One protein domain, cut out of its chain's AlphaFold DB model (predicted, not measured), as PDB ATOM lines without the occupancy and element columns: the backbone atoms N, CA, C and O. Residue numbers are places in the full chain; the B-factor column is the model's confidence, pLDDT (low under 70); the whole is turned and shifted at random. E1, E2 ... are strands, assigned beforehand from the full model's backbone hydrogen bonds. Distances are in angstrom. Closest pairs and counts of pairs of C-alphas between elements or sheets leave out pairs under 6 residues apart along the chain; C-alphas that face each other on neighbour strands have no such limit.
ATOM      1  N   SER A 397     -11.224  -4.849  12.803       82.75
ATOM      2  CA  SER A 397     -10.516  -4.303  13.975       82.75
ATOM      3  C   SER A 397      -9.089  -3.887  13.608       82.75
ATOM      4  O   SER A 397      -8.494  -4.542  12.751       82.75
ATOM      5  N   PRO A 398      -8.508  -2.837  14.216       76.75
ATOM      6  CA  PRO A 398      -7.157  -2.406  13.881       76.75
ATOM      7  C   PRO A 398      -6.108  -3.365  14.448       76.75
ATOM      8  O   PRO A 398      -6.261  -3.919  15.538       76.75
ATOM      9  N   ALA A 399      -4.992  -3.506  13.736       75.56
ATOM     10  CA  ALA A 399      -3.857  -4.325  14.153       75.56
ATOM     11  C   ALA A 399      -3.192  -3.847  15.462       75.56
ATOM     12  O   ALA A 399      -2.570  -4.656  16.148       75.56
ATOM     13  N   ASN A 400      -3.331  -2.564  15.832       67.12
ATOM     14  CA  ASN A 400      -2.809  -2.027  17.098       67.12
ATOM     15  C   ASN A 400      -3.702  -2.338  18.321       67.12
ATOM     16  O   ASN A 400      -3.248  -2.184  19.453       67.12
ATOM     17  N   GLY A 401      -4.933  -2.825  18.113       67.75
ATOM     18  CA  GLY A 401      -5.862  -3.196  19.185       67.75
ATOM     19  C   GLY A 401      -6.661  -2.043  19.806       67.75
ATOM     20  O   GLY A 401      -7.272  -2.246  20.856       67.75
ATOM     21  N   GLU A 402      -6.669  -0.856  19.194       70.50
ATOM     22  CA  GLU A 402      -7.540   0.261  19.586       70.50
ATOM     23  C   GLU A 402      -8.988   0.118  19.062       70.50
ATOM     24  O   GLU A 402      -9.318  -0.799  18.308       70.50
ATOM     25  N   ASP A 403      -9.870   1.050  19.440       70.44
ATOM     26  CA  ASP A 403     -11.183   1.214  18.805       70.44
ATOM     27  C   ASP A 403     -11.056   2.071  17.533       70.44
ATOM     28  O   ASP A 403     -10.610   3.219  17.584       70.44
ATOM     29  N   PHE A 404     -11.534   1.556  16.395       72.38
ATOM     30  CA  PHE A 404     -11.747   2.380  15.204       72.38
ATOM     31  C   PHE A 404     -12.892   3.377  15.409       72.38
ATOM     32  O   PHE A 404     -13.938   3.051  15.980       72.38
ATOM     33  N   SER A 405     -12.748   4.553  14.802       71.81
ATOM     34  CA  SER A 405     -13.876   5.376  14.370       71.81
ATOM     35  C   SER A 405     -13.808   5.559  12.855       71.81
ATOM     36  O   SER A 405     -12.787   6.008  12.340       71.81
ATOM     37  N   VAL A 406     -14.881   5.240  12.127       69.25
ATOM     38  CA  VAL A 406     -15.087   5.759  10.760       69.25
ATOM     39  C   VAL A 406     -16.198   6.814  10.788       69.25
ATOM     40  O   VAL A 406     -17.144   6.702  11.570       69.25
ATOM     41  N   VAL A 407     -16.064   7.880   9.995       57.94
ATOM     42  CA  VAL A 407     -17.000   9.019   9.986       57.94
ATOM     43  C   VAL A 407     -17.848   8.994   8.719       57.94
ATOM     44  O   VAL A 407     -17.303   8.786   7.643       57.94
ATOM     45  N   PRO A 408     -19.162   9.258   8.811       52.91
ATOM     46  CA  PRO A 408     -20.001   9.536   7.654       52.91
ATOM     47  C   PRO A 408     -20.012  11.044   7.342       52.91
ATOM     48  O   PRO A 408     -20.674  11.817   8.037       52.91
ATOM     49  N   ALA A 409     -19.383  11.479   6.250       43.88
ATOM     50  CA  ALA A 409     -19.707  12.782   5.656       43.88
ATOM     51  C   ALA A 409     -20.905  12.629   4.699       43.88
ATOM     52  O   ALA A 409     -20.774  12.715   3.484       43.88
ATOM     53  N   TYR A 410     -22.088  12.424   5.284       45.94
ATOM     54  CA  TYR A 410     -23.422  12.445   4.653       45.94
ATOM     55  C   TYR A 410     -23.787  11.357   3.618       45.94
ATOM     56  O   TYR A 410     -24.961  10.988   3.586       45.94
ATOM     57  N   ASP A 411     -22.856  10.780   2.855       51.69
ATOM     58  CA  ASP A 411     -23.047   9.509   2.125       51.69
ATOM     59  C   ASP A 411     -21.893   8.543   2.477       51.69
ATOM     60  O   ASP A 411     -20.855   8.962   2.987       51.69
ATOM     61  N   VAL A 412     -22.091   7.239   2.287       49.78
ATOM     62  CA  VAL A 412     -21.080   6.191   2.531       49.78
ATOM     63  C   VAL A 412     -20.415   5.692   1.255       49.78
ATOM     64  O   VAL A 412     -19.390   5.012   1.334       49.78
ATOM     65  N   ASP A 413     -20.985   5.981   0.083       49.16
ATOM     66  CA  ASP A 413     -20.463   5.448  -1.175       49.16
ATOM     67  C   ASP A 413     -19.087   6.039  -1.563       49.16
ATOM     68  O   ASP A 413     -18.367   5.429  -2.360       49.16
ATOM     69  N   ASP A 414     -18.665   7.131  -0.924       50.81
ATOM     70  CA  ASP A 414     -17.334   7.735  -1.081       50.81
ATOM     71  C   ASP A 414     -16.297   7.215  -0.049       50.81
ATOM     72  O   ASP A 414     -15.097   7.440  -0.194       50.81
ATOM     73  N   PHE A 415     -16.730   6.454   0.971       54.34
ATOM     74  CA  PHE A 415     -15.919   6.107   2.156       54.34
ATOM     75  C   PHE A 415     -15.290   4.700   2.178       54.34
ATOM     76  O   PHE A 415     -14.520   4.384   3.089       54.34
ATOM     77  N   ILE A 416     -15.588   3.834   1.207       56.56
ATOM     78  CA  ILE A 416     -14.934   2.519   1.088       56.56
ATOM     79  C   ILE A 416     -14.490   2.298  -0.351       56.56
ATOM     80  O   ILE A 416     -15.320   2.071  -1.235       56.56
ATOM     81  N   ASN A 417     -13.178   2.289  -0.568       58.16
ATOM     82  CA  ASN A 417     -12.579   2.000  -1.859       58.16
ATOM     83  C   ASN A 417     -12.130   0.532  -1.932       58.16
ATOM     84  O   ASN A 417     -11.689  -0.078  -0.961       58.16
ATOM     85  N   PHE A 418     -12.216  -0.043  -3.124       60.09
ATOM     86  CA  PHE A 418     -11.748  -1.397  -3.405       60.09
ATOM     87  C   PHE A 418     -10.697  -1.321  -4.504       60.09
ATOM     88  O   PHE A 418     -10.856  -0.532  -5.435       60.09
ATOM     89  N   ILE A 419      -9.669  -2.170  -4.438       56.09
ATOM     90  CA  ILE A 419      -8.792  -2.458  -5.583       56.09
ATOM     91  C   ILE A 419      -9.209  -3.837  -6.113       56.09
ATOM     92  O   ILE A 419      -8.750  -4.862  -5.592       56.09
ATOM     93  N   PRO A 420     -10.128  -3.910  -7.102       48.31
ATOM     94  CA  PRO A 420     -10.781  -5.167  -7.462       48.31
ATOM     95  C   PRO A 420      -9.822  -6.202  -8.058       48.31
ATOM     96  O   PRO A 420     -10.138  -7.388  -8.083       48.31
ATOM     97  N   GLU A 421      -8.648  -5.783  -8.541       52.91
ATOM     98  CA  GLU A 421      -7.653  -6.676  -9.139       52.91
ATOM     99  C   GLU A 421      -6.904  -7.559  -8.128       52.91
ATOM    100  O   GLU A 421      -6.210  -8.484  -8.557       52.91
ATOM    101  N   GLN A 422      -6.999  -7.285  -6.819       60.38
ATOM    102  CA  GLN A 422      -6.333  -8.082  -5.772       60.38
ATOM    103  C   GLN A 422      -7.217  -8.453  -4.574       60.38
ATOM    104  O   GLN A 422      -6.738  -9.155  -3.692       60.38
ATOM    105  N   ASP A 423      -8.495  -8.056  -4.567       70.81
ATOM    106  CA  ASP A 423      -9.449  -8.350  -3.481       70.81
ATOM    107  C   ASP A 423      -8.985  -7.812  -2.107       70.81
ATOM    108  O   ASP A 423      -9.299  -8.378  -1.067       70.81
ATOM    109  N   GLN A 424      -8.245  -6.695  -2.096       79.00
ATOM    110  CA  GLN A 424      -7.850  -5.961  -0.888       79.00
ATOM    111  C   GLN A 424      -8.821  -4.787  -0.659       79.00
ATOM    112  O   GLN A 424      -9.193  -4.078  -1.604       79.00
ATOM    113  N   LEU A 425      -9.251  -4.601   0.588       82.62
ATOM    114  CA  LEU A 425     -10.220  -3.584   1.013       82.62
ATOM    115  C   LEU A 425      -9.473  -2.349   1.539       82.62
ATOM    116  O   LEU A 425      -8.649  -2.496   2.437       82.62
ATOM    117  N   LEU A 426      -9.770  -1.151   1.019       83.12
ATOM    118  CA  LEU A 426      -9.157   0.112   1.453       83.12
ATOM    119  C   LEU A 426     -10.195   1.073   2.050       83.12
ATOM    120  O   LEU A 426     -11.252   1.332   1.470       83.12
ATOM    121  N   PHE A 427      -9.883   1.633   3.213       80.69
ATOM    122  CA  PHE A 427     -10.808   2.465   3.982       80.69
ATOM    123  C   PHE A 427     -10.069   3.559   4.754       80.69
ATOM    124  O   PHE A 427      -8.916   3.384   5.136       80.69
ATOM    125  N   THR A 428     -10.731   4.687   4.999       79.44
ATOM    126  CA  THR A 428     -10.231   5.719   5.920       79.44
ATOM    127  C   THR A 428     -10.763   5.467   7.323       79.44
ATOM    128  O   THR A 428     -11.976   5.316   7.493       79.44
ATOM    129  N   ALA A 429      -9.892   5.463   8.329       78.88
ATOM    130  CA  ALA A 429     -10.293   5.281   9.723       78.88
ATOM    131  C   ALA A 429      -9.452   6.131  10.672       78.88
ATOM    132  O   ALA A 429      -8.249   6.294  10.468       78.88
ATOM    133  N   LYS A 430     -10.100   6.629  11.732       79.19
ATOM    134  CA  LYS A 430      -9.455   7.350  12.821       79.19
ATOM    135  C   LYS A 430      -9.177   6.448  14.008       79.19
ATOM    136  O   LYS A 430     -10.040   5.680  14.440       79.19
ATOM    137  N   THR A 431      -7.984   6.622  14.556       79.00
ATOM    138  CA  THR A 431      -7.562   6.103  15.859       79.00
ATOM    139  C   THR A 431      -7.089   7.253  16.763       79.00
ATOM    140  O   THR A 431      -6.788   8.343  16.260       79.00
ATOM    141  N   PRO A 432      -7.035   7.059  18.093       81.06
ATOM    142  CA  PRO A 432      -6.397   8.002  19.010       81.06
ATOM    143  C   PRO A 432      -4.895   8.199  18.758       81.06
ATOM    144  O   PRO A 432      -4.410   9.309  18.976       81.06
ATOM    145  N   GLU A 433      -4.171   7.162  18.315       80.75
ATOM    146  CA  GLU A 433      -2.726   7.246  18.052       80.75
ATOM    147  C   GLU A 433      -2.374   7.901  16.707       80.75
ATOM    148  O   GLU A 433      -1.426   8.684  16.685       80.75
ATOM    149  N   LEU A 434      -3.108   7.607  15.620       80.06
ATOM    150  CA  LEU A 434      -2.717   7.958  14.237       80.06
ATOM    151  C   LEU A 434      -3.637   8.960  13.513       80.06
ATOM    152  O   LEU A 434      -3.380   9.283  12.366       80.06
ATOM    153  N   GLY A 435      -4.753   9.401  14.107       80.94
ATOM    154  CA  GLY A 435      -5.708  10.262  13.386       80.94
ATOM    155  C   GLY A 435      -6.323   9.602  12.133       80.94
ATOM    156  O   GLY A 435      -6.432   8.376  12.085       80.94
ATOM    157  N   TRP A 436      -6.836  10.403  11.185       80.94
ATOM    158  CA  TRP A 436      -7.512   9.969   9.944       80.94
ATOM    159  C   TRP A 436      -6.531   9.511   8.853       80.94
ATOM    160  O   TRP A 436      -6.208  10.272   7.938       80.94
ATOM    161  N   GLU A 437      -6.172   8.230   8.889       81.94
ATOM    162  CA  GLU A 437      -5.272   7.613   7.904       81.94
ATOM    163  C   GLU A 437      -5.984   6.694   6.904       81.94
ATOM    164  O   GLU A 437      -7.168   6.364   7.038       81.94
ATOM    165  N   LEU A 438      -5.227   6.260   5.890       83.38
ATOM    166  CA  LEU A 438      -5.603   5.184   4.974       83.38
ATOM    167  C   LEU A 438      -5.227   3.822   5.574       83.38
ATOM    168  O   LEU A 438      -4.078   3.590   5.947       83.38
ATOM    169  N   TRP A 439      -6.181   2.896   5.592       83.75
ATOM    170  CA  TRP A 439      -6.033   1.541   6.119       83.75
ATOM    171  C   TRP A 439      -6.383   0.491   5.060       83.75
ATOM    172  O   TRP A 439      -7.191   0.734   4.158       83.75
ATOM    173  N   ALA A 440      -5.794  -0.695   5.202       85.69
ATOM    174  CA  ALA A 440      -6.027  -1.861   4.361       85.69
ATOM    175  C   ALA A 440      -6.483  -3.075   5.182       85.69
ATOM    176  O   ALA A 440      -5.982  -3.302   6.282       85.69
ATOM    177  N   VAL A 441      -7.398  -3.879   4.633       84.94
ATOM    178  CA  VAL A 441      -7.655  -5.261   5.081       84.94
ATOM    179  C   VAL A 441      -7.256  -6.212   3.961       84.94
ATOM    180  O   VAL A 441      -7.713  -6.069   2.821       84.94
ATOM    181  N   ASP A 442      -6.425  -7.194   4.296       81.38
ATOM    182  CA  ASP A 442      -5.927  -8.177   3.338       81.38
ATOM    183  C   ASP A 442      -7.014  -9.145   2.840       81.38
ATOM    184  O   ASP A 442      -8.018  -9.356   3.531       81.38
ATOM    185  N   PRO A 443      -6.845  -9.752   1.647       78.06
ATOM    186  CA  PRO A 443      -7.870 -10.577   1.014       78.06
ATOM    187  C   PRO A 443      -8.383 -11.710   1.909       78.06
ATOM    188  O   PRO A 443      -7.651 -12.627   2.283       78.06
ATOM    189  N   GLY A 444      -9.671 -11.653   2.249       74.06
ATOM    190  CA  GLY A 444     -10.317 -12.619   3.141       74.06
ATOM    191  C   GLY A 444     -10.104 -12.373   4.646       74.06
ATOM    192  O   GLY A 444     -10.721 -13.073   5.456       74.06
ATOM    193  N   GLY A 445      -9.289 -11.391   5.033       82.56
ATOM    194  CA  GLY A 445      -9.018 -11.011   6.420       82.56
ATOM    195  C   GLY A 445     -10.093 -10.126   7.063       82.56
ATOM    196  O   GLY A 445     -11.113  -9.796   6.458       82.56
ATOM    197  N   THR A 446      -9.851  -9.752   8.323       83.69
ATOM    198  CA  THR A 446     -10.701  -8.843   9.124       83.69
ATOM    199  C   THR A 446      -9.874  -7.914  10.028       83.69
ATOM    200  O   THR A 446     -10.416  -7.274  10.927       83.69
ATOM    201  N   VAL A 447      -8.552  -7.867   9.832       86.38
ATOM    202  CA  VAL A 447      -7.633  -7.004  10.585       86.38
ATOM    203  C   VAL A 447      -7.225  -5.849   9.678       86.38
ATOM    204  O   VAL A 447      -6.742  -6.072   8.571       86.38
ATOM    205  N   GLY A 448      -7.474  -4.626  10.133       84.06
ATOM    206  CA  GLY A 448      -7.082  -3.402   9.450       84.06
ATOM    207  C   GLY A 448      -5.659  -3.000   9.821       84.06
ATOM    208  O   GLY A 448      -5.351  -2.847  11.003       84.06
ATOM    209  N   HIS A 449      -4.814  -2.774   8.823       84.25
ATOM    210  CA  HIS A 449      -3.449  -2.279   8.986       84.25
ATOM    211  C   HIS A 449      -3.319  -0.874   8.372       84.25
ATOM    212  O   HIS A 449      -3.884  -0.646   7.298       84.25
ATOM    213  N   PRO A 450      -2.606   0.073   9.007       82.00
ATOM    214  CA  PRO A 450      -2.367   1.390   8.423       82.00
ATOM    215  C   PRO A 450      -1.431   1.258   7.213       82.00
ATOM    216  O   PRO A 450      -0.442   0.525   7.257       82.00
ATOM    217  N   VAL A 451      -1.740   1.960   6.122       82.56
ATOM    218  CA  VAL A 451      -0.926   1.965   4.890       82.56
ATOM    219  C   VAL A 451       0.332   2.815   5.064       82.56
ATOM    220  O   VAL A 451       1.396   2.496   4.534       82.56
ATOM    221  N   THR A 452       0.181   3.918   5.791       81.19
ATOM    222  CA  THR A 452       1.200   4.905   6.137       81.19
ATOM    223  C   THR A 452       0.640   5.761   7.277       81.19
ATOM    224  O   THR A 452      -0.568   5.758   7.503       81.19
ATOM    225  N   ASP A 453       1.513   6.489   7.961       82.19
ATOM    226  CA  ASP A 453       1.184   7.667   8.773       82.19
ATOM    227  C   ASP A 453       1.905   8.831   8.077       82.19
ATOM    228  O   ASP A 453       3.116   8.729   7.854       82.19
ATOM    229  N   ILE A 454       1.169   9.835   7.589       82.06
ATOM    230  CA  ILE A 454       1.732  10.975   6.837       82.06
ATOM    231  C   ILE A 454       1.856  12.222   7.725       82.06
ATOM    232  O   ILE A 454       2.874  12.915   7.670       82.06
ATOM    233  N   ALA A 455       0.857  12.504   8.559       81.75
ATOM    234  CA  ALA A 455       0.840  13.610   9.511       81.75
ATOM    235  C   ALA A 455       1.135  13.103  10.940       81.75
ATOM    236  O   ALA A 455       0.247  13.103  11.786       81.75
ATOM    237  N   GLU A 456       2.395  12.709  11.187       81.06
ATOM    238  CA  GLU A 456       2.855  11.920  12.355       81.06
ATOM    239  C   GLU A 456       1.985  12.000  13.630       81.06
ATOM    240  O   GLU A 456       1.966  13.008  14.355       81.06
ATOM    241  N   GLY A 457       1.371  10.871  13.988       80.94
ATOM    242  CA  GLY A 457       0.606  10.707  15.223       80.94
ATOM    243  C   GLY A 457      -0.844  11.212  15.119       80.94
ATOM    244  O   GLY A 457      -1.518  10.934  14.141       80.94
ATOM    245  N   PRO A 458      -1.401  11.922  16.122       82.50
ATOM    246  CA  PRO A 458      -2.849  12.150  16.220       82.50
ATOM    247  C   PRO A 458      -3.410  13.231  15.271       82.50
ATOM    248  O   PRO A 458      -4.558  13.666  15.455       82.50
ATOM    249  N   ALA A 459      -2.613  13.721  14.315       82.44
ATOM    250  CA  ALA A 459      -3.075  14.641  13.281       82.44
ATOM    251  C   ALA A 459      -3.743  13.864  12.133       82.44
ATOM    252  O   ALA A 459      -3.713  12.647  12.084       82.44
ATOM    253  N   ASP A 460      -4.455  14.569  11.258       80.12
ATOM    254  CA  ASP A 460      -5.330  13.939  10.268       80.12
ATOM    255  C   ASP A 460      -4.741  14.087   8.866       80.12
ATOM    256  O   ASP A 460      -4.735  15.206   8.347       80.12
ATOM    257  N   SER A 461      -4.286  12.997   8.237       80.19
ATOM    258  CA  SER A 461      -3.749  13.080   6.870       80.19
ATOM    259  C   SER A 461      -4.831  13.086   5.793       80.19
ATOM    260  O   SER A 461      -4.601  13.613   4.705       80.19
ATOM    261  N   ILE A 462      -6.013  12.514   6.047       74.38
ATOM    262  CA  ILE A 462      -7.103  12.435   5.061       74.38
ATOM    263  C   ILE A 462      -8.370  13.116   5.591       74.38
ATOM    264  O   ILE A 462      -9.096  12.586   6.431       74.38
ATOM    265  N   TYR A 463      -8.666  14.304   5.060       65.62
ATOM    266  CA  TYR A 463      -9.819  15.113   5.468       65.62
ATOM    267  C   TYR A 463     -11.104  14.774   4.692       65.62
ATOM    268  O   TYR A 463     -11.115  14.813   3.466       65.62
ATOM    269  N   ASP A 464     -12.200  14.537   5.427       53.31
ATOM    270  CA  ASP A 464     -13.599  14.429   4.964       53.31
ATOM    271  C   ASP A 464     -13.821  13.803   3.571       53.31
ATOM    272  O   ASP A 464     -14.178  14.471   2.599       53.31
ATOM    273  N   GLY A 465     -13.739  12.475   3.520       50.56
ATOM    274  CA  GLY A 465     -14.710  11.654   2.786       50.56
ATOM    275  C   GLY A 465     -14.605  11.522   1.273       50.56
ATOM    276  O   GLY A 465     -15.205  10.603   0.739       50.56
ATOM    277  N   TRP A 466     -13.823  12.347   0.578       55.09
ATOM    278  CA  TRP A 466     -13.676  12.264  -0.886       55.09
ATOM    279  C   TRP A 466     -12.384  11.553  -1.321       55.09
ATOM    280  O   TRP A 466     -11.739  11.948  -2.298       55.09
ATOM    281  N   PHE A 467     -11.975  10.494  -0.611       63.31
ATOM    282  CA  PHE A 467     -10.760   9.760  -0.974       63.31
ATOM    283  C   PHE A 467     -10.996   8.849  -2.188       63.31
ATOM    284  O   PHE A 467     -11.956   8.088  -2.262       63.31
ATOM    285  N   ASN A 468     -10.094   8.933  -3.162       75.19
ATOM    286  CA  ASN A 468     -10.091   8.116  -4.372       75.19
ATOM    287  C   ASN A 468      -8.698   7.504  -4.517       75.19
ATOM    288  O   ASN A 468      -7.705   8.217  -4.375       75.19
ATOM    289  N   VAL A 469      -8.608   6.207  -4.809       82.00
ATOM    290  CA  VAL A 469      -7.323   5.493  -4.894       82.00
ATOM    291  C   VAL A 469      -7.128   4.871  -6.274       82.00
ATOM    292  O   VAL A 469      -8.058   4.304  -6.843       82.00
ATOM    293  N   ALA A 470      -5.911   4.943  -6.818       85.81
ATOM    294  CA  ALA A 470      -5.592   4.364  -8.122       85.81
ATOM    295  C   ALA A 470      -4.258   3.618  -8.111       85.81
ATOM    296  O   ALA A 470      -3.227   4.141  -7.694       85.81
ATOM    297  N   ARG A 471      -4.262   2.391  -8.640       86.44
ATOM    298  CA  ARG A 471      -3.063   1.556  -8.743       86.44
ATOM    299  C   ARG A 471      -2.359   1.736 -10.091       86.44
ATOM    300  O   ARG A 471      -2.854   1.243 -11.113       86.44
ATOM    301  N   LEU A 472      -1.157   2.308 -10.090       88.00
ATOM    302  CA  LEU A 472      -0.254   2.341 -11.248       88.00
ATOM    303  C   LEU A 472       0.899   1.356 -11.035       88.00
ATOM    304  O   LEU A 472       1.799   1.618 -10.252       88.00
ATOM    305  N   GLY A 473       0.863   0.207 -11.719       85.44
ATOM    306  CA  GLY A 473       1.921  -0.808 -11.641       85.44
ATOM    307  C   GLY A 473       2.176  -1.325 -10.219       85.44
ATOM    308  O   GLY A 473       1.378  -2.110  -9.684       85.44
ATOM    309  N   ASP A 474       3.304  -0.893  -9.662       86.44
ATOM    310  CA  ASP A 474       3.843  -1.161  -8.325       86.44
ATOM    311  C   ASP A 474       3.634   0.005  -7.335       86.44
ATOM    312  O   ASP A 474       4.311   0.089  -6.311       86.44
ATOM    313  N   GLN A 475       2.704   0.919  -7.632       87.44
ATOM    314  CA  GLN A 475       2.366   2.072  -6.797       87.44
ATOM    315  C   GLN A 475       0.858   2.179  -6.552       87.44
ATOM    316  O   GLN A 475       0.039   2.012  -7.464       87.44
ATOM    317  N   LEU A 476       0.507   2.519  -5.315       88.44
ATOM    318  CA  LEU A 476      -0.815   2.957  -4.888       88.44
ATOM    319  C   LEU A 476      -0.801   4.482  -4.776       88.44
ATOM    320  O   LEU A 476      -0.047   5.027  -3.974       88.44
ATOM    321  N   LEU A 477      -1.614   5.161  -5.584       89.06
ATOM    322  CA  LEU A 477      -1.800   6.610  -5.545       89.06
ATOM    323  C   LEU A 477      -3.073   6.973  -4.783       89.06
ATOM    324  O   LEU A 477      -4.108   6.336  -4.990       89.06
ATOM    325  N   PHE A 478      -2.996   8.000  -3.940       87.00
ATOM    326  CA  PHE A 478      -4.104   8.478  -3.108       87.00
ATOM    327  C   PHE A 478      -3.890   9.948  -2.690       87.00
ATOM    328  O   PHE A 478      -2.746  10.407  -2.654       87.00
ATOM    329  N   PRO A 479      -4.962  10.705  -2.391       84.88
ATOM    330  CA  PRO A 479      -4.861  12.057  -1.856       84.88
ATOM    331  C   PRO A 479      -4.661  12.037  -0.330       84.88
ATOM    332  O   PRO A 479      -5.387  11.331   0.372       84.88
ATOM    333  N   ALA A 480      -3.705  12.815   0.182       84.50
ATOM    334  CA  ALA A 480      -3.423  12.965   1.618       84.50
ATOM    335  C   ALA A 480      -2.646  14.267   1.911       84.50
ATOM    336  O   ALA A 480      -2.166  14.930   0.994       84.50
ATOM    337  N   SER A 481      -2.518  14.631   3.184       82.38
ATOM    338  CA  SER A 481      -1.949  15.889   3.676       82.38
ATOM    339  C   SER A 481      -0.966  15.635   4.815       82.38
ATOM    340  O   SER A 481      -1.322  14.991   5.789       82.38
ATOM    341  N   ASP A 482       0.224  16.229   4.758       78.81
ATOM    342  CA  ASP A 482       1.198  16.271   5.868       78.81
ATOM    343  C   ASP A 482       0.899  17.379   6.901       78.81
ATOM    344  O   ASP A 482       1.641  17.569   7.863       78.81
ATOM    345  N   GLY A 483      -0.167  18.159   6.691       74.44
ATOM    346  CA  GLY A 483      -0.506  19.326   7.511       74.44
ATOM    347  C   GLY A 483       0.373  20.558   7.248       74.44
ATOM    348  O   GLY A 483       0.235  21.552   7.960       74.44
ATOM    349  N   VAL A 484       1.252  20.507   6.238       73.69
ATOM    350  CA  VAL A 484       2.198  21.577   5.858       73.69
ATOM    351  C   VAL A 484       2.026  22.001   4.393       73.69
ATOM    352  O   VAL A 484       2.290  23.149   4.049       73.69
ATOM    353  N   THR A 485       1.571  21.094   3.529       68.50
ATOM    354  CA  THR A 485       1.336  21.317   2.092       68.50
ATOM    355  C   THR A 485      -0.139  21.197   1.687       68.50
ATOM    356  O   THR A 485      -0.485  21.456   0.539       68.50
ATOM    357  N   GLY A 486      -1.025  20.865   2.633       73.12
ATOM    358  CA  GLY A 486      -2.449  20.630   2.378       73.12
ATOM    359  C   GLY A 486      -2.719  19.293   1.677       73.12
ATOM    360  O   GLY A 486      -1.858  18.419   1.623       73.12
ATOM    361  N   MET A 487      -3.945  19.107   1.173       78.75
ATOM    362  CA  MET A 487      -4.320  17.887   0.443       78.75
ATOM    363  C   MET A 487      -3.603  17.799  -0.908       78.75
ATOM    364  O   MET A 487      -3.865  18.593  -1.809       78.75
ATOM    365  N   GLU A 488      -2.749  16.790  -1.042       84.31
ATOM    366  CA  GLU A 488      -1.788  16.602  -2.127       84.31
ATOM    367  C   GLU A 488      -1.755  15.152  -2.627       84.31
ATOM    368  O   GLU A 488      -2.385  14.261  -2.050       84.31
ATOM    369  N   LEU A 489      -1.039  14.888  -3.727       88.50
ATOM    370  CA  LEU A 489      -0.947  13.539  -4.295       88.50
ATOM    371  C   LEU A 489       0.181  12.735  -3.640       88.50
ATOM    372  O   LEU A 489       1.352  13.092  -3.778       88.50
ATOM    373  N   TRP A 490      -0.148  11.594  -3.034       89.00
ATOM    374  CA  TRP A 490       0.811  10.672  -2.420       89.00
ATOM    375  C   TRP A 490       0.879   9.329  -3.155       89.00
ATOM    376  O   TRP A 490      -0.022   8.943  -3.904       89.00
ATOM    377  N   SER A 491       2.001   8.633  -2.969       90.38
ATOM    378  CA  SER A 491       2.307   7.323  -3.543       90.38
ATOM    379  C   SER A 491       2.927   6.420  -2.485       90.38
ATOM    380  O   SER A 491       3.965   6.764  -1.921       90.38
ATOM    381  N   ALA A 492       2.327   5.251  -2.261       88.06
ATOM    382  CA  ALA A 492       2.912   4.147  -1.501       88.06
ATOM    383  C   ALA A 492       3.289   2.981  -2.445       88.06
ATOM    384  O   ALA A 492       2.710   2.874  -3.534       88.06
ATOM    385  N   PRO A 493       4.235   2.100  -2.064       84.88
ATOM    386  CA  PRO A 493       4.504   0.849  -2.776       84.88
ATOM    387  C   PRO A 493       3.253  -0.034  -2.902       84.88
ATOM    388  O   PRO A 493       2.369   0.012  -2.046       84.88
ATOM    389  N   TYR A 494       3.174  -0.846  -3.959       79.19
ATOM    390  CA  TYR A 494       2.081  -1.794  -4.165       79.19
ATOM    391  C   TYR A 494       2.553  -3.114  -4.829       79.19
ATOM    392  O   TYR A 494       3.278  -3.052  -5.823       79.19
ATOM    393  N   PRO A 495       2.122  -4.320  -4.398       75.50
ATOM    394  CA  PRO A 495       1.175  -4.593  -3.315       75.50
ATOM    395  C   PRO A 495       1.647  -4.014  -1.987       75.50
ATOM    396  O   PRO A 495       2.836  -3.772  -1.790       75.50
ATOM    397  N   LEU A 496       0.695  -3.750  -1.099       75.19
ATOM    398  CA  LEU A 496       1.021  -3.503   0.295       75.19
ATOM    399  C   LEU A 496       1.544  -4.835   0.843       75.19
ATOM    400  O   LEU A 496       0.748  -5.743   1.071       75.19
ATOM    401  N   ASP A 497       2.870  -4.985   0.918       62.94
ATOM    402  CA  ASP A 497       3.507  -6.175   1.495       62.94
ATOM    403  C   ASP A 497       2.946  -6.426   2.898       62.94
ATOM    404  O   ASP A 497       2.778  -5.455   3.642       62.94
ATOM    405  N   ASP A 498       2.714  -7.703   3.246       50.44
ATOM    406  CA  ASP A 498       2.188  -8.183   4.532       50.44
ATOM    407  C   ASP A 498       2.513  -7.211   5.677       50.44
ATOM    408  O   ASP A 498       3.664  -7.107   6.120       50.44
TER     409      ASP A 498
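What this domain is: This is residues 397 to 498 of the 680 residues of an uncharacterized protein of Aggregicoccus sp. 17bor-14 (UniProt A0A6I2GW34). With little regular structure, two antiparallel sheets stand loosely layered, partly face to face: twisted E1-E2-E3-E4 and smaller E5-E6-E7, with long loops around them. The 102 printed residues hold seven strands, E1 to E7 in chain order, and no named helix: all strand, though only 38 residues are in named elements. The whole is compact, radius of gyration of the C-alphas 12.8 A, spanning 31 by 29 by 27 A.

Where its parts are: E1 is 416 to 419, from (-14.934, 2.519, 1.088); E2 424 to 431, 20.6 A; E3 435 to 441, 17.7 A; E4 447 to 450; E5 470 to 472; E6 475 to 480; E7 488 to 493, 17.0 A, ending at (4.504, 0.849, -2.776).

How they stand to each other: E1 to E4 form a meander of antiparallel hairpins; E2 bends by 59 degrees at 428. N 439 and O 427 are 2.8 A apart. E5 to E7 form another; N 488 and O 480 are 2.8 A apart. E3 and E6 are near each other.

The domain as a whole: The printed part has no cut. The link E4 to E5 is long, 19 residues. Confidence is low at residues 406 to 422, among others.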